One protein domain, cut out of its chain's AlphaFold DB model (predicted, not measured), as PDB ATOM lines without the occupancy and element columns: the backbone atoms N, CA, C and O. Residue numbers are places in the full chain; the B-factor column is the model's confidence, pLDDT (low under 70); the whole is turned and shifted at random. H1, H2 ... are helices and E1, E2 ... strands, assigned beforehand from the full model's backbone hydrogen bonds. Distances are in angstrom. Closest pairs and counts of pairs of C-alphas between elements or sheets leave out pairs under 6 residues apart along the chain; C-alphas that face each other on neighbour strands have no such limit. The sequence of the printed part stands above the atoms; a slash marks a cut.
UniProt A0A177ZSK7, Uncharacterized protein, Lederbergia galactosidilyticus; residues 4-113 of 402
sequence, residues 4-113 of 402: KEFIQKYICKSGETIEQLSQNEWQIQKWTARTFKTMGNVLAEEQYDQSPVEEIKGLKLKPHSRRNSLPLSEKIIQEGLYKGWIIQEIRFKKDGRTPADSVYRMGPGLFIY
ATOM      1  N   LYS A   4      15.262   5.713 -30.318       93.44
ATOM      2  CA  LYS A   4      13.825   5.702 -30.006       93.44
ATOM      3  C   LYS A   4      13.040   6.744 -30.811       93.44
ATOM      4  O   LYS A   4      12.066   6.407 -31.479       93.44
ATOM      5  N   GLU A   5      13.484   7.999 -30.800       93.19
ATOM      6  CA  GLU A   5      12.837   9.085 -31.550       93.19
ATOM      7  C   GLU A   5      12.839   8.800 -33.055       93.19
ATOM      8  O   GLU A   5      11.857   9.067 -33.749       93.19
ATOM      9  N   PHE A   6      13.945   8.253 -33.574       94.81
ATOM     10  CA  PHE A   6      14.080   7.909 -34.988       94.81
ATOM     11  C   PHE A   6      13.056   6.850 -35.401       94.81
ATOM     12  O   PHE A   6      12.325   7.042 -36.375       94.81
ATOM     13  N   ILE A   7      12.955   5.763 -34.634       94.31
ATOM     14  CA  ILE A   7      12.013   4.676 -34.913       94.31
ATOM     15  C   ILE A   7      10.568   5.180 -34.802       94.31
ATOM     16  O   ILE A   7       9.773   4.946 -35.713       94.31
ATOM     17  N   GLN A   8      10.240   5.941 -33.752       94.00
ATOM     18  CA  GLN A   8       8.906   6.526 -33.573       94.00
ATOM     19  C   GLN A   8       8.501   7.426 -34.740       94.00
ATOM     20  O   GLN A   8       7.365   7.371 -35.201       94.00
ATOM     21  N   LYS A   9       9.430   8.246 -35.236       94.12
ATOM     22  CA  LYS A   9       9.141   9.214 -36.294       94.12
ATOM     23  C   LYS A   9       9.056   8.581 -37.681       94.12
ATOM     24  O   LYS A   9       8.219   8.990 -38.482       94.12
ATOM     25  N   TYR A  10       9.945   7.640 -37.998       94.44
ATOM     26  CA  TYR A  10      10.132   7.175 -39.377       94.44
ATOM     27  C   TYR A  10       9.626   5.751 -39.647       94.44
ATOM     28  O   TYR A  10       9.394   5.402 -40.812       94.44
ATOM     29  N   ILE A  11       9.452   4.934 -38.603       94.12
ATOM     30  CA  ILE A  11       9.163   3.495 -38.715       94.12
ATOM     31  C   ILE A  11       7.785   3.144 -38.148       94.12
ATOM     32  O   ILE A  11       7.048   2.375 -38.772       94.12
ATOM     33  N   CYS A  12       7.414   3.706 -36.997       93.19
ATOM     34  CA  CYS A  12       6.095   3.504 -36.398       93.19
ATOM     35  C   CYS A  12       4.981   4.081 -37.277       93.19
ATOM     36  O   CYS A  12       5.101   5.161 -37.855       93.19
ATOM     37  N   LYS A  13       3.869   3.351 -37.367       91.69
ATOM     38  CA  LYS A  13       2.632   3.823 -38.000       91.69
ATOM     39  C   LYS A  13       1.752   4.543 -36.979       91.69
ATOM     40  O   LYS A  13       1.973   4.470 -35.774       91.69
ATOM     41  N   SER A  14       0.697   5.201 -37.460       87.94
ATOM     42  CA  SER A  14      -0.265   5.883 -36.588       87.94
ATOM     43  C   SER A  14      -0.864   4.942 -35.526       87.94
ATOM     44  O   SER A  14      -1.371   3.850 -35.835       87.94
ATOM     45  N   GLY A  15      -0.783   5.383 -34.268       86.94
ATOM     46  CA  GLY A  15      -1.204   4.639 -33.079       86.94
ATOM     47  C   GLY A  15      -0.233   3.547 -32.616       86.94
ATOM     48  O   GLY A  15      -0.580   2.801 -31.705       86.94
ATOM     49  N   GLU A  16       0.943   3.413 -33.237       93.31
ATOM     50  CA  GLU A  16       2.003   2.514 -32.769       93.31
ATOM     51  C   GLU A  16       2.972   3.246 -31.831       93.31
ATOM     52  O   GLU A  16       3.314   4.410 -32.043       93.31
ATOM     53  N   THR A  17       3.447   2.538 -30.813       92.62
ATOM     54  CA  THR A  17       4.494   2.965 -29.877       92.62
ATOM     55  C   THR A  17       5.633   1.955 -29.882       92.62
ATOM     56  O   THR A  17       5.487   0.856 -30.420       92.62
ATOM     57  N   ILE A  18       6.770   2.317 -29.284       93.69
ATOM     58  CA  ILE A  18       7.896   1.395 -29.125       93.69
ATOM     59  C   ILE A  18       8.395   1.311 -27.697       93.69
ATOM     60  O   ILE A  18       8.431   2.312 -26.975       93.69
ATOM     61  N   GLU A  19       8.835   0.111 -27.355       93.12
ATOM     62  CA  GLU A  19       9.464  -0.255 -26.096       93.12
ATOM     63  C   GLU A  19      10.783  -0.973 -26.394       93.12
ATOM     64  O   GLU A  19      10.876  -1.742 -27.349       93.12
ATOM     65  N   GLN A  20      11.820  -0.689 -25.616       92.25
ATOM     66  CA  GLN A  20      13.123  -1.323 -25.783       92.25
ATOM     67  C   GLN A  20      13.117  -2.665 -25.045       92.25
ATOM     68  O   GLN A  20      12.865  -2.693 -23.844       92.25
ATOM     69  N   LEU A  21      13.376  -3.763 -25.756       90.06
ATOM     70  CA  LEU A  21      13.480  -5.098 -25.155       90.06
ATOM     71  C   LEU A  21      14.919  -5.420 -24.746       90.06
ATOM     72  O   LEU A  21      15.148  -6.079 -23.735       90.06
ATOM     73  N   SER A  22      15.885  -4.960 -25.539       89.06
ATOM     74  CA  SER A  22      17.316  -5.160 -25.316       89.06
ATOM     75  C   SER A  22      18.115  -3.969 -25.861       89.06
ATOM     76  O   SER A  22      17.552  -3.029 -26.423       89.06
ATOM     77  N   GLN A  23      19.446  -4.004 -25.734       84.00
ATOM     78  CA  GLN A  23      20.327  -2.952 -26.263       84.00
ATOM     79  C   GLN A  23      20.138  -2.695 -27.770       84.00
ATOM     80  O   GLN A  23      20.299  -1.559 -28.215       84.00
ATOM     81  N   ASN A  24      19.750  -3.717 -28.536       88.56
ATOM     82  CA  ASN A  24      19.642  -3.649 -29.991       88.56
ATOM     83  C   ASN A  24      18.272  -4.066 -30.547       88.56
ATOM     84  O   ASN A  24      18.110  -4.138 -31.765       88.56
ATOM     85  N   GLU A  25      17.277  -4.314 -29.694       93.38
ATOM     86  CA  GLU A  25      15.941  -4.747 -30.107       93.38
ATOM     87  C   GLU A  25      14.840  -3.865 -29.514       93.38
ATOM     88  O   GLU A  25      14.702  -3.705 -28.298       93.38
ATOM     89  N   TRP A  26      14.005  -3.330 -30.405       95.06
ATOM     90  CA  TRP A  26      12.884  -2.454 -30.080       95.06
ATOM     91  C   TRP A  26      11.578  -3.092 -30.529       95.06
ATOM     92  O   TRP A  26      11.382  -3.356 -31.713       95.06
ATOM     93  N   GLN A  27      10.649  -3.303 -29.610       95.44
ATOM     94  CA  GLN A  27       9.339  -3.849 -29.920       95.44
ATOM     95  C   GLN A  27       8.366  -2.745 -30.317       95.44
ATOM     96  O   GLN A  27       8.205  -1.757 -29.607       95.44
ATOM     97  N   ILE A  28       7.663  -2.943 -31.430       94.94
ATOM     98  CA  ILE A  28       6.560  -2.095 -31.871       94.94
ATOM     99  C   ILE A  28       5.253  -2.659 -31.324       94.94
ATOM    100  O   ILE A  28       4.892  -3.811 -31.576       94.94
ATOM    101  N   GLN A  29       4.505  -1.814 -30.631       93.44
ATOM    102  CA  GLN A  29       3.244  -2.153 -29.987       93.44
ATOM    103  C   GLN A  29       2.140  -1.217 -30.473       93.44
ATOM    104  O   GLN A  29       2.395  -0.081 -30.864       93.44
ATOM    105  N   LYS A  30       0.894  -1.686 -30.451       91.06
ATOM    106  CA  LYS A  30      -0.283  -0.869 -30.741       91.06
ATOM    107  C   LYS A  30      -1.333  -1.075 -29.663       91.06
ATOM    108  O   LYS A  30      -1.768  -2.201 -29.421       91.06
ATOM    109  N   TRP A  31      -1.763   0.032 -29.071       83.62
ATOM    110  CA  TRP A  31      -2.867   0.068 -28.123       83.62
ATOM    111  C   TRP A  31      -4.150   0.460 -28.851       83.62
ATOM    112  O   TRP A  31      -4.189   1.427 -29.612       83.62
ATOM    113  N   THR A  32      -5.214  -0.300 -28.627       79.44
ATOM    114  CA  THR A  32      -6.580   0.115 -28.956       79.44
ATOM    115  C   THR A  32      -7.389   0.204 -27.670       79.44
ATOM    116  O   THR A  32      -6.979  -0.335 -26.645       79.44
ATOM    117  N   ALA A  33      -8.575   0.814 -27.721       75.38
ATOM    118  CA  ALA A  33      -9.469   0.909 -26.565       75.38
ATOM    119  C   ALA A  33      -9.826  -0.451 -25.922       75.38
ATOM    120  O   ALA A  33     -10.377  -0.474 -24.827       75.38
ATOM    121  N   ARG A  34      -9.565  -1.582 -26.601       72.44
ATOM    122  CA  ARG A  34      -9.929  -2.928 -26.134       72.44
ATOM    123  C   ARG A  34      -8.786  -3.947 -26.150       72.44
ATOM    124  O   ARG A  34      -8.956  -5.017 -25.579       72.44
ATOM    125  N   THR A  35      -7.660  -3.685 -26.820       79.25
ATOM    126  CA  THR A  35      -6.590  -4.685 -27.000       79.25
ATOM    127  C   THR A  35      -5.193  -4.077 -27.055       79.25
ATOM    128  O   THR A  35      -4.984  -3.012 -27.642       79.25
ATOM    129  N   PHE A  36      -4.235  -4.810 -26.485       83.12
ATOM    130  CA  PHE A  36      -2.796  -4.617 -26.649       83.12
ATOM    131  C   PHE A  36      -2.269  -5.611 -27.684       83.12
ATOM    132  O   PHE A  36      -2.620  -6.793 -27.642       83.12
ATOM    133  N   LYS A  37      -1.437  -5.146 -28.622       87.06
ATOM    134  CA  LYS A  37      -0.876  -6.016 -29.653       87.06
ATOM    135  C   LYS A  37       0.563  -5.668 -30.004       87.06
ATOM    136  O   LYS A  37       0.855  -4.535 -30.382       87.06
ATOM    137  N   THR A  38       1.418  -6.685 -30.001       91.38
ATOM    138  CA  THR A  38       2.755  -6.625 -30.594       91.38
ATOM    139  C   THR A  38       2.656  -6.698 -32.115       91.38
ATOM    140  O   THR A  38       2.080  -7.630 -32.678       91.38
ATOM    141  N   MET A  39       3.213  -5.697 -32.788       92.56
ATOM    142  CA  MET A  39       3.140  -5.523 -34.240       92.56
ATOM    143  C   MET A  39       4.422  -5.960 -34.959       92.56
ATOM    144  O   MET A  39       4.394  -6.192 -36.169       92.56
ATOM    145  N   GLY A  40       5.542  -6.045 -34.247       94.44
ATOM    146  CA  GLY A  40       6.845  -6.374 -34.815       94.44
ATOM    147  C   GLY A  40       7.992  -5.919 -33.927       94.44
ATOM    148  O   GLY A  40       7.749  -5.283 -32.905       94.44
ATOM    149  N   ASN A  41       9.218  -6.183 -34.367       95.50
ATOM    150  CA  ASN A  41      10.450  -5.730 -33.731       95.50
ATOM    151  C   ASN A  41      11.310  -4.953 -34.739       95.50
ATOM    152  O   ASN A  41      11.215  -5.150 -35.952       95.50
ATOM    153  N   VAL A  42      12.156  -4.064 -34.237       95.75
ATOM    154  CA  VAL A  42      13.181  -3.359 -35.001       95.75
ATOM    155  C   VAL A  42      14.522  -3.670 -34.365       95.75
ATOM    156  O   VAL A  42      14.739  -3.338 -33.200       95.75
ATOM    157  N   LEU A  43      15.414  -4.280 -35.138       95.12
ATOM    158  CA  LEU A  43      16.811  -4.415 -34.756       95.12
ATOM    159  C   LEU A  43      17.513  -3.096 -35.071       95.12
ATOM    160  O   LEU A  43      17.638  -2.716 -36.242       95.12
ATOM    161  N   ALA A  44      17.878  -2.370 -34.021       92.88
ATOM    162  CA  ALA A  44      18.487  -1.052 -34.091       92.88
ATOM    163  C   ALA A  44      19.302  -0.775 -32.829       92.88
ATOM    164  O   ALA A  44      18.783  -0.841 -31.715       92.88
ATOM    165  N   GLU A  45      20.556  -0.392 -33.022       91.19
ATOM    166  CA  GLU A  45      21.465  -0.063 -31.930       91.19
ATOM    167  C   GLU A  45      21.107   1.270 -31.268       91.19
ATOM    168  O   GLU A  45      20.768   2.265 -31.925       91.19
ATOM    169  N   GLU A  46      21.177   1.297 -29.940       87.06
ATOM    170  CA  GLU A  46      20.951   2.513 -29.158       87.06
ATOM    171  C   GLU A  46      22.091   3.526 -29.341       87.06
ATOM    172  O   GLU A  46      21.843   4.727 -29.481       87.06
ATOM    173  N   GLN A  47      23.329   3.031 -29.405       88.19
ATOM    174  CA  GLN A  47      24.516   3.814 -29.732       88.19
ATOM    175  C   GLN A  47      24.936   3.522 -31.169       88.19
ATOM    176  O   GLN A  47      25.116   2.371 -31.551       88.19
ATOM    177  N   TYR A  48      25.101   4.567 -31.971       92.12
ATOM    178  CA  TYR A  48      25.390   4.429 -33.394       92.12
ATOM    179  C   TYR A  48      26.575   5.292 -33.813       92.12
ATOM    180  O   TYR A  48      26.841   6.358 -33.252       92.12
ATOM    181  N   ASP A  49      27.264   4.830 -34.849       92.62
ATOM    182  CA  ASP A  49      28.356   5.544 -35.494       92.62
ATOM    183  C   ASP A  49      27.801   6.451 -36.603       92.62
ATOM    184  O   ASP A  49      26.843   6.113 -37.301       92.62
ATOM    185  N   GLN A  50      28.413   7.616 -36.784       92.12
ATOM    186  CA  GLN A  50      28.054   8.609 -37.800       92.12
ATOM    187  C   GLN A  50      28.995   8.561 -39.015       92.12
ATOM    188  O   GLN A  50      28.925   9.439 -39.873       92.12
ATOM    189  N   SER A  51      29.860   7.547 -39.108       93.56
ATOM    190  CA  SER A  51      30.875   7.398 -40.157       93.56
ATOM    191  C   SER A  51      30.652   6.132 -40.998       93.56
ATOM    192  O   SER A  51      31.443   5.195 -40.907       93.56
ATOM    193  N   PRO A  52      29.588   6.066 -41.823       93.56
ATOM    194  CA  PRO A  52      29.312   4.892 -42.643       93.56
ATOM    195  C   PRO A  52      30.419   4.622 -43.668       93.56
ATOM    196  O   PRO A  52      31.062   5.549 -44.173       93.56
ATOM    197  N   VAL A  53      30.589   3.349 -44.021       94.00
ATOM    198  CA  VAL A  53      31.444   2.918 -45.142       94.00
ATOM    199  C   VAL A  53      30.808   3.266 -46.496       94.00
ATOM    200  O   VAL A  53      29.596   3.497 -46.591       94.00
ATOM    201  N   GLU A  54      31.614   3.347 -47.558       93.12
ATOM    202  CA  GLU A  54      31.169   3.813 -48.884       93.12
ATOM    203  C   GLU A  54      30.084   2.922 -49.498       93.12
ATOM    204  O   GLU A  54      29.150   3.418 -50.129       93.12
ATOM    205  N   GLU A  55      30.138   1.619 -49.248       95.12
ATOM    206  CA  GLU A  55      29.160   0.647 -49.723       95.12
ATOM    207  C   GLU A  55      27.762   0.936 -49.161       95.12
ATOM    208  O   GLU A  55      26.771   0.881 -49.892       95.12
ATOM    209  N   ILE A  56      27.677   1.335 -47.886       93.25
ATOM    210  CA  ILE A  56      26.421   1.747 -47.247       93.25
ATOM    211  C   ILE A  56      25.912   3.065 -47.833       93.25
ATOM    212  O   ILE A  56      24.718   3.190 -48.121       93.25
ATOM    213  N   LYS A  57      26.803   4.039 -48.063       92.50
ATOM    214  CA  LYS A  57      26.444   5.319 -48.707       92.50
ATOM    215  C   LYS A  57      25.897   5.093 -50.119       92.50
ATOM    216  O   LYS A  57      24.911   5.721 -50.514       92.50
ATOM    217  N   GLY A  58      26.487   4.153 -50.858       91.00
ATOM    218  CA  GLY A  58      26.092   3.778 -52.216       91.00
ATOM    219  C   GLY A  58      24.661   3.247 -52.335       91.00
ATOM    220  O   GLY A  58      24.037   3.416 -53.383       91.00
ATOM    221  N   LEU A  59      24.093   2.690 -51.257       90.50
ATOM    222  CA  LEU A  59      22.714   2.187 -51.247       90.50
ATOM    223  C   LEU A  59      21.651   3.288 -51.369       90.50
ATOM    224  O   LEU A  59      20.503   2.987 -51.714       90.50
ATOM    225  N   LYS A  60      21.999   4.546 -51.049       89.44
ATOM    226  CA  LYS A  60      21.081   5.703 -51.047       89.44
ATOM    227  C   LYS A  60      19.761   5.423 -50.308       89.44
ATOM    228  O   LYS A  60      18.691   5.852 -50.752       89.44
ATOM    229  N   LEU A  61      19.823   4.687 -49.194       92.25
ATOM    230  CA  LEU A  61      18.649   4.382 -48.372       92.25
ATOM    231  C   LEU A  61      17.983   5.675 -47.881       92.25
ATOM    232  O   LEU A  61      18.623   6.711 -47.722       92.25
ATOM    233  N   LYS A  62      16.678   5.610 -47.631       91.75
ATOM    234  CA  LYS A  62      15.890   6.664 -46.980       91.75
ATOM    235  C   LYS A  62      15.170   6.067 -45.767       91.75
ATOM    236  O   LYS A  62      14.927   4.860 -45.755       91.75
ATOM    237  N   PRO A  63      14.757   6.868 -44.769       91.62
ATOM    238  CA  PRO A  63      14.100   6.330 -43.569       91.62
ATOM    239  C   PRO A  63      12.846   5.492 -43.885       91.62
ATOM    240  O   PRO A  63      12.562   4.479 -43.245       91.62
ATOM    241  N   HIS A  64      12.118   5.869 -44.940       90.88
ATOM    242  CA  HIS A  64      10.905   5.176 -45.374       90.88
ATOM    243  C   HIS A  64      11.131   4.122 -46.470       90.88
ATOM    244  O   HIS A  64      10.198   3.394 -46.803       90.88
ATOM    245  N   SER A  65      12.336   4.020 -47.047       90.19
ATOM    246  CA  SER A  65      12.603   3.037 -48.104       90.19
ATOM    247  C   SER A  65      12.748   1.644 -47.501       90.19
ATOM    248  O   SER A  65      13.592   1.457 -46.628       90.19
ATOM    249  N   ARG A  66      11.970   0.676 -47.992       93.06
ATOM    250  CA  ARG A  66      11.976  -0.721 -47.535       93.06
ATOM    251  C   ARG A  66      12.709  -1.590 -48.555       93.06
ATOM    252  O   ARG A  66      12.401  -1.511 -49.744       93.06
ATOM    253  N   ARG A  67      13.672  -2.398 -48.111       93.06
ATOM    254  CA  ARG A  67      14.429  -3.326 -48.966       93.06
ATOM    255  C   ARG A  67      14.417  -4.725 -48.356       93.06
ATOM    256  O   ARG A  67      14.897  -4.894 -47.244       93.06
ATOM    257  N   ASN A  68      13.917  -5.723 -49.079       92.25
ATOM    258  CA  ASN A  68      13.891  -7.111 -48.586       92.25
ATOM    259  C   ASN A  68      15.298  -7.736 -48.555       92.25
ATOM    260  O   ASN A  68      15.561  -8.652 -47.787       92.25
ATOM    261  N   SER A  69      16.210  -7.221 -49.379       92.00
ATOM    262  CA  SER A  69      17.620  -7.597 -49.406       92.00
ATOM    263  C   SER A  69      18.488  -6.389 -49.755       92.00
ATOM    264  O   SER A  69      18.021  -5.422 -50.368       92.00
ATOM    265  N   LEU A  70      19.755  -6.440 -49.348       92.00
ATOM    266  CA  LEU A  70      20.773  -5.456 -49.701       92.00
ATOM    267  C   LEU A  70      21.829  -6.138 -50.583       92.00
ATOM    268  O   LEU A  70      22.227  -7.257 -50.261       92.00
ATOM    269  N   PRO A  71      22.298  -5.502 -51.672       93.56
ATOM    270  CA  PRO A  71      23.342  -6.044 -52.543       93.56
ATOM    271  C   PRO A  71      24.731  -5.885 -51.898       93.56
ATOM    272  O   PRO A  71      25.617  -5.245 -52.454       93.56
ATOM    273  N   LEU A  72      24.895  -6.407 -50.682       93.56
ATOM    274  CA  LEU A  72      26.090  -6.287 -49.852       93.56
ATOM    275  C   LEU A  72      26.470  -7.652 -49.280       93.56
ATOM    276  O   LEU A  72      25.628  -8.542 -49.166       93.56
ATOM    277  N   SER A  73      27.735  -7.805 -48.888       93.94
ATOM    278  CA  SER A  73      28.158  -8.993 -48.148       93.94
ATOM    279  C   SER A  73      27.507  -9.029 -46.764       93.94
ATOM    280  O   SER A  73      27.245  -7.990 -46.155       93.94
ATOM    281  N   GLU A  74      27.293 -10.232 -46.238       93.62
ATOM    282  CA  GLU A  74      26.697 -10.425 -44.914       93.62
ATOM    283  C   GLU A  74      27.495  -9.713 -43.811       93.62
ATOM    284  O   GLU A  74      26.911  -9.088 -42.930       93.62
ATOM    285  N   LYS A  75      28.829  -9.696 -43.930       95.19
ATOM    286  CA  LYS A  75      29.724  -8.975 -43.017       95.19
ATOM    287  C   LYS A  75      29.411  -7.474 -42.955       95.19
ATOM    288  O   LYS A  75      29.326  -6.923 -41.864       95.19
ATOM    289  N   ILE A  76      29.209  -6.825 -44.107       94.50
ATOM    290  CA  ILE A  76      28.893  -5.386 -44.170       94.50
ATOM    291  C   ILE A  76      27.481  -5.120 -43.632       94.50
ATOM    292  O   ILE A  76      27.249  -4.097 -42.994       94.50
ATOM    293  N   ILE A  77      26.531  -6.033 -43.859       94.38
ATOM    294  CA  ILE A  77      25.171  -5.911 -43.312       94.38
ATOM    295  C   ILE A  77      25.202  -6.001 -41.782       94.38
ATOM    296  O   ILE A  77      24.616  -5.149 -41.116       94.38
ATOM    297  N   GLN A  78      25.910  -6.987 -41.223       93.88
ATOM    298  CA  GLN A  78      26.065  -7.153 -39.776       93.88
ATOM    299  C   GLN A  78      26.764  -5.947 -39.143       93.88
ATOM    300  O   GLN A  78      26.278  -5.411 -38.149       93.88
ATOM    301  N   GLU A  79      27.850  -5.466 -39.751       94.88
ATOM    302  CA  GLU A  79      28.525  -4.243 -39.314       94.88
ATOM    303  C   GLU A  79      27.588  -3.032 -39.380       94.88
ATOM    304  O   GLU A  79      27.498  -2.267 -38.424       94.88
ATOM    305  N   GLY A  80      26.830  -2.877 -40.468       95.31
ATOM    306  CA  GLY A  80      25.884  -1.778 -40.635       95.31
ATOM    307  C   GLY A  80      24.743  -1.787 -39.616       95.31
ATOM    308  O   GLY A  80      24.328  -0.712 -39.184       95.31
ATOM    309  N   LEU A  81      24.257  -2.964 -39.211       94.62
ATOM    310  CA  LEU A  81      23.291  -3.111 -38.116       94.62
ATOM    311  C   LEU A  81      23.930  -2.740 -36.773       94.62
ATOM    312  O   LEU A  81      23.391  -1.893 -36.065       94.62
ATOM    313  N   TYR A  82      25.109  -3.294 -36.472       93.94
ATOM    314  CA  TYR A  82      25.848  -3.064 -35.222       93.94
ATOM    315  C   TYR A  82      26.351  -1.619 -35.053       93.94
ATOM    316  O   TYR A  82      26.526  -1.118 -33.947       93.94
ATOM    317  N   LYS A  83      26.597  -0.912 -36.155       94.88
ATOM    318  CA  LYS A  83      26.967   0.509 -36.147       94.88
ATOM    319  C   LYS A  83      25.754   1.435 -36.245       94.88
ATOM    320  O   LYS A  83      25.918   2.655 -36.228       94.88
ATOM    321  N   GLY A  84      24.542   0.886 -36.361       94.38
ATOM    322  CA  GLY A  84      23.295   1.645 -36.470       94.38
ATOM    323  C   GLY A  84      23.137   2.429 -37.781       94.38
ATOM    324  O   GLY A  84      22.356   3.383 -37.846       94.38
ATOM    325  N   TRP A  85      23.870   2.062 -38.838       96.44
ATOM    326  CA  TRP A  85      23.724   2.643 -40.179       96.44
ATOM    327  C   TRP A  85      22.520   2.074 -40.931       96.44
ATOM    328  O   TRP A  85      21.889   2.773 -41.727       96.44
ATOM    329  N   ILE A  86      22.192   0.813 -40.659       96.44
ATOM    330  CA  ILE A  86      21.017   0.102 -41.161       96.44
ATOM    331  C   ILE A  86      20.189  -0.343 -39.954       96.44
ATOM    332  O   ILE A  86      20.725  -0.579 -38.877       96.44
ATOM    333  N   ILE A  87      18.880  -0.468 -40.144       96.44
ATOM    334  CA  ILE A  87      17.995  -1.177 -39.215       96.44
ATOM    335  C   ILE A  87      17.271  -2.298 -39.949       96.44
ATOM    336  O   ILE A  87      17.021  -2.192 -41.156       96.44
ATOM    337  N   GLN A  88      16.890  -3.337 -39.213       96.62
ATOM    338  CA  GLN A  88      16.030  -4.400 -39.722       96.62
ATOM    339  C   GLN A  88      14.663  -4.315 -39.046       96.62
ATOM    340  O   GLN A  88      14.534  -4.495 -37.840       96.62
ATOM    341  N   GLU A  89      13.630  -4.023 -39.828       96.12
ATOM    342  CA  GLU A  89      12.240  -4.008 -39.382       96.12
ATOM    343  C   GLU A  89      11.618  -5.379 -39.656       96.12
ATOM    344  O   GLU A  89      11.501  -5.787 -40.811       96.12
ATOM    345  N   ILE A  90      11.164  -6.060 -38.606       95.81
ATOM    346  CA  ILE A  90      10.443  -7.331 -38.676       95.81
ATOM    347  C   ILE A  90       9.002  -7.075 -38.242       95.81
ATOM    348  O   ILE A  90       8.755  -6.668 -37.111       95.81
ATOM    349  N   ARG A  91       8.024  -7.310 -39.118       94.62
ATOM    350  CA  ARG A  91       6.595  -7.169 -38.786       94.62
ATOM    351  C   ARG A  91       5.956  -8.529 -38.597       94.62
ATOM    352  O   ARG A  91       6.232  -9.441 -39.369       94.62
ATOM    353  N   PHE A  92       5.080  -8.657 -37.605       94.31
ATOM    354  CA  PHE A  92       4.402  -9.916 -37.294       94.31
ATOM    355  C   PHE A  92       3.039 -10.043 -37.983       94.31
ATOM    356  O   PHE A  92       2.402  -9.058 -38.367       94.31
ATOM    357  N   LYS A  93       2.578 -11.289 -38.132       90.88
ATOM    358  CA  LYS A  93       1.224 -11.635 -38.574       90.88
ATOM    359  C   LYS A  93       0.202 -11.269 -37.492       90.88
ATOM    360  O   LYS A  93       0.516 -10.731 -36.431       90.88
ATOM    361  N   LYS A  94      -1.081 -11.547 -37.759       84.38
ATOM    362  CA  LYS A  94      -2.174 -11.214 -36.829       84.38
ATOM    363  C   LYS A  94      -2.032 -11.881 -35.453       84.38
ATOM    364  O   LYS A  94      -2.615 -11.348 -34.513       84.38
ATOM    365  N   ASP A  95      -1.275 -12.966 -35.353       84.88
ATOM    366  CA  ASP A  95      -0.947 -13.669 -34.110       84.88
ATOM    367  C   ASP A  95       0.056 -12.919 -33.209       84.88
ATOM    368  O   ASP A  95       0.238 -13.303 -32.058       84.88
ATOM    369  N   GLY A  96       0.691 -11.852 -33.712       81.06
ATOM    370  CA  GLY A  96       1.661 -11.045 -32.971       81.06
ATOM    371  C   GLY A  96       2.989 -11.753 -32.690       81.06
ATOM    372  O   GLY A  96       3.754 -11.262 -31.866       81.06
ATOM    373  N   ARG A  97       3.257 -12.897 -33.336       83.75
ATOM    374  CA  ARG A  97       4.460 -13.714 -33.097       83.75
ATOM    375  C   ARG A  97       5.150 -14.152 -34.381       83.75
ATOM    376  O   ARG A  97       6.371 -14.122 -34.454       83.75
ATOM    377  N   THR A  98       4.391 -14.561 -35.397       88.06
ATOM    378  CA  THR A  98       4.982 -15.105 -36.623       88.06
ATOM    379  C   THR A  98       5.467 -13.964 -37.514       88.06
ATOM    380  O   THR A  98       4.643 -13.119 -37.875       88.06
ATOM    381  N   PRO A  99       6.746 -13.924 -37.936       90.19
ATOM    382  CA  PRO A  99       7.218 -12.952 -38.916       90.19
ATOM    383  C   PRO A  99       6.392 -13.010 -40.207       90.19
ATOM    384  O   PRO A  99       6.189 -14.066 -40.806       90.19
ATOM    385  N   ALA A 100       5.863 -11.860 -40.605       91.06
ATOM    386  CA  ALA A 100       5.164 -11.649 -41.865       91.06
ATOM    387  C   ALA A 100       6.097 -11.057 -42.921       91.06
ATOM    388  O   ALA A 100       6.004 -11.421 -44.087       91.06
ATOM    389  N   ASP A 101       6.962 -10.131 -42.507       91.50
ATOM    390  CA  ASP A 101       7.855  -9.385 -43.386       91.50
ATOM    391  C   ASP A 101       9.120  -8.978 -42.623       91.50
ATOM    392  O   ASP A 101       9.057  -8.712 -41.419       91.50
ATOM    393  N   SER A 102      10.251  -8.924 -43.322       94.56
ATOM    394  CA  SER A 102      11.534  -8.469 -42.795       94.56
ATOM    395  C   SER A 102      12.223  -7.605 -43.839       94.56
ATOM    396  O   SER A 102      12.489  -8.055 -44.953       94.56
ATOM    397  N   VAL A 103      12.485  -6.347 -43.489       96.12
ATOM    398  CA  VAL A 103      13.056  -5.370 -44.417       96.12
ATOM    399  C   VAL A 103      14.174  -4.570 -43.772       96.12
ATOM    400  O   VAL A 103      14.098  -4.184 -42.608       96.12
ATOM    401  N   TYR A 104      15.181  -4.247 -44.569       96.56
ATOM    402  CA  TYR A 104      16.241  -3.320 -44.219       96.56
ATOM    403  C   TYR A 104      15.855  -1.888 -44.586       96.56
ATOM    404  O   TYR A 104      15.233  -1.634 -45.629       96.56
ATOM    405  N   ARG A 105      16.239  -0.944 -43.726       95.62
ATOM    406  CA  ARG A 105      16.016   0.498 -43.905       95.62
ATOM    407  C   ARG A 105      17.218   1.308 -43.423       95.62
ATOM    408  O   ARG A 105      18.100   0.781 -42.754       95.62
ATOM    409  N   MET A 106      17.229   2.604 -43.740       96.44
ATOM    410  CA  MET A 106      18.193   3.552 -43.168       96.44
ATOM    411  C   MET A 106      18.082   3.565 -41.641       96.44
ATOM    412  O   MET A 106      16.985   3.744 -41.109       96.44
ATOM    413  N   GLY A 107      19.216   3.414 -40.963       95.94
ATOM    414  CA  GLY A 107      19.330   3.569 -39.520       95.94
ATOM    415  C   GLY A 107      19.668   4.998 -39.078       95.94
ATOM    416  O   GLY A 107      19.990   5.855 -39.911       95.94
ATOM    417  N   PRO A 108      19.594   5.267 -37.763       94.75
ATOM    418  CA  PRO A 108      19.815   6.598 -37.199       94.75
ATOM    419  C   PRO A 108      21.228   7.140 -37.464       94.75
ATOM    420  O   PRO A 108      21.365   8.334 -37.728       94.75
ATOM    421  N   GLY A 109      22.262   6.293 -37.481       94.69
ATOM    422  CA  GLY A 109      23.638   6.721 -37.757       94.69
ATOM    423  C   GLY A 109      23.816   7.266 -39.173       94.69
ATOM    424  O   GLY A 109      24.334   8.368 -39.363       94.69
ATOM    425  N   LEU A 110      23.281   6.555 -40.174       95.31
ATOM    426  CA  LEU A 110      23.297   7.005 -41.570       95.31
ATOM    427  C   LEU A 110      22.420   8.251 -41.775       95.31
ATOM    428  O   LEU A 110      22.785   9.147 -42.533       95.31
ATOM    429  N   PHE A 111      21.284   8.342 -41.079       95.12
ATOM    430  CA  PHE A 111      20.426   9.526 -41.121       95.12
ATOM    431  C   PHE A 111      21.138  10.780 -40.599       95.12
ATOM    432  O   PHE A 111      21.085  11.832 -41.238       95.12
ATOM    433  N   ILE A 112      21.820  10.677 -39.453       93.69
ATOM    434  CA  ILE A 112      22.582  11.793 -38.886       93.69
ATOM    435  C   ILE A 112      23.749  12.171 -39.796       93.69
ATOM    436  O   ILE A 112      23.936  13.362 -40.039       93.69
ATOM    437  N   TYR A 113      24.471  11.194 -40.348       93.69
ATOM    438  CA  TYR A 113      25.529  11.444 -41.328       93.69
ATOM    439  C   TYR A 113      25.024  12.259 -42.529       93.69
ATOM    440  O   TYR A 113      25.583  13.309 -42.843       93.69
TER     441      TYR A 113
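What this domain is: This is residues 4 to 113 of the 402 residues of an uncharacterized protein of Lederbergia galactosidilyticus (UniProt A0A177ZSK7). This is a long, strongly twisted sheet of five antiparallel strands, E1 to E5, with three helices, H2, H3 and H4, gathered round one end of it and H1 packed on it chiefly at E1. The turn between E2 and E3 makes one end of the longest axis and H2 makes the other. The printed part has 110 residues with four named helices and five named strands, in the order H1 E1 E2 E3 H2 H3 E4 E5 H4, and the class is mixed, helices and strands. The sheet's order is E1, E2, E3, E4, E5, and its neighbours are antiparallel throughout. The whole is compact, with a radius of gyration of the C-alphas of 13.9 A, and its spans of 47 by 24 by 22 A only just make it a rod.

Where its parts are: Find C-alpha 4 at (13.825, 5.702, -30.006); here H1 begins, residues 4 to 10, 10.2 A from first to last C-alpha. Next comes E1, residues 16 to 20, 13.7 A long. E2, residues 25 to 31, runs 19.5 A, and E3, residues 36 to 43, runs 21.2 A, from C-alpha 36 at (-2.796, -4.617, -26.649) to C-alpha 43 at (16.811, -4.415, -34.756). Then look for two helices: H2, residues 54 to 58, 6.1 A, and H3, residues 74 to 82, 12.2 A and the longest helix by residues. E4, residues 86 to 92, covers 19.8 A, and E5, residues 99 to 106, covers 20.3 A. H4, residues 108 to 113, 8.6 A, ends at C-alpha 113, at (25.529, 11.444, -41.328).

How they stand to each other: Begin with the sheet, whose edge strands are E1 and E5. E1, E2 and E3 form a meander, each strand the antiparallel neighbour of the one before. In the hairpin of E1 and E2, look at N 17 and O 29, 2.8 A apart and within hydrogen-bond range. In the hairpin of E2 and E3, N 28 and O 40 are in range at 2.8 A. E3 and E4 stand at 152 degrees between their directions, with N 41 and O 90 in range at 2.8 A. In the hairpin of E4 and E5, at 159 degrees, N 89 and O 103 are in range at 2.8 A. H1 is on the sheet; its closest C-alphas to E1 are those of Gln 8 and Thr 17, 6.8 A. H3 is on the sheet too, over E4 at a height over the sheet of 9.6 A; its line rises 51 degrees out of the local plane, and it stands up from the sheet. The closest C-alphas of H3 and E4 are those of Gly 80 and Ile 86, 5.2 A. H4 only grazes the sheet, with its residues 108 to 111. H1 and H4 are close but not clearly touching, with the C-alphas of Phe 6 and Pro 108 6.3 A apart, and about perpendicular at 76 degrees. H2 is not on the sheet; it is close to H3 but not clearly touching, with the C-alphas of Ile 56 and Gly 80 7.5 A apart. H3 and H4 are apart. In H1, H2, H3 and H4 every O i to N i+4 pair is within hydrogen-bond range.

The domain as a whole: The two C-alphas farthest apart are those of Arg 34 and Glu 54, 47.5 A. From edge to edge of the sheet the strands' lines turn by 80 degrees. The link from H2 to H3 is long; its residues 59 to 73 hold no named element, and their C-alphas lie 9 to 19 A from the mean of the C-alphas. The printed part has no cut. The mean pLDDT of the printed part is 91.9, and no printed residue is under 70.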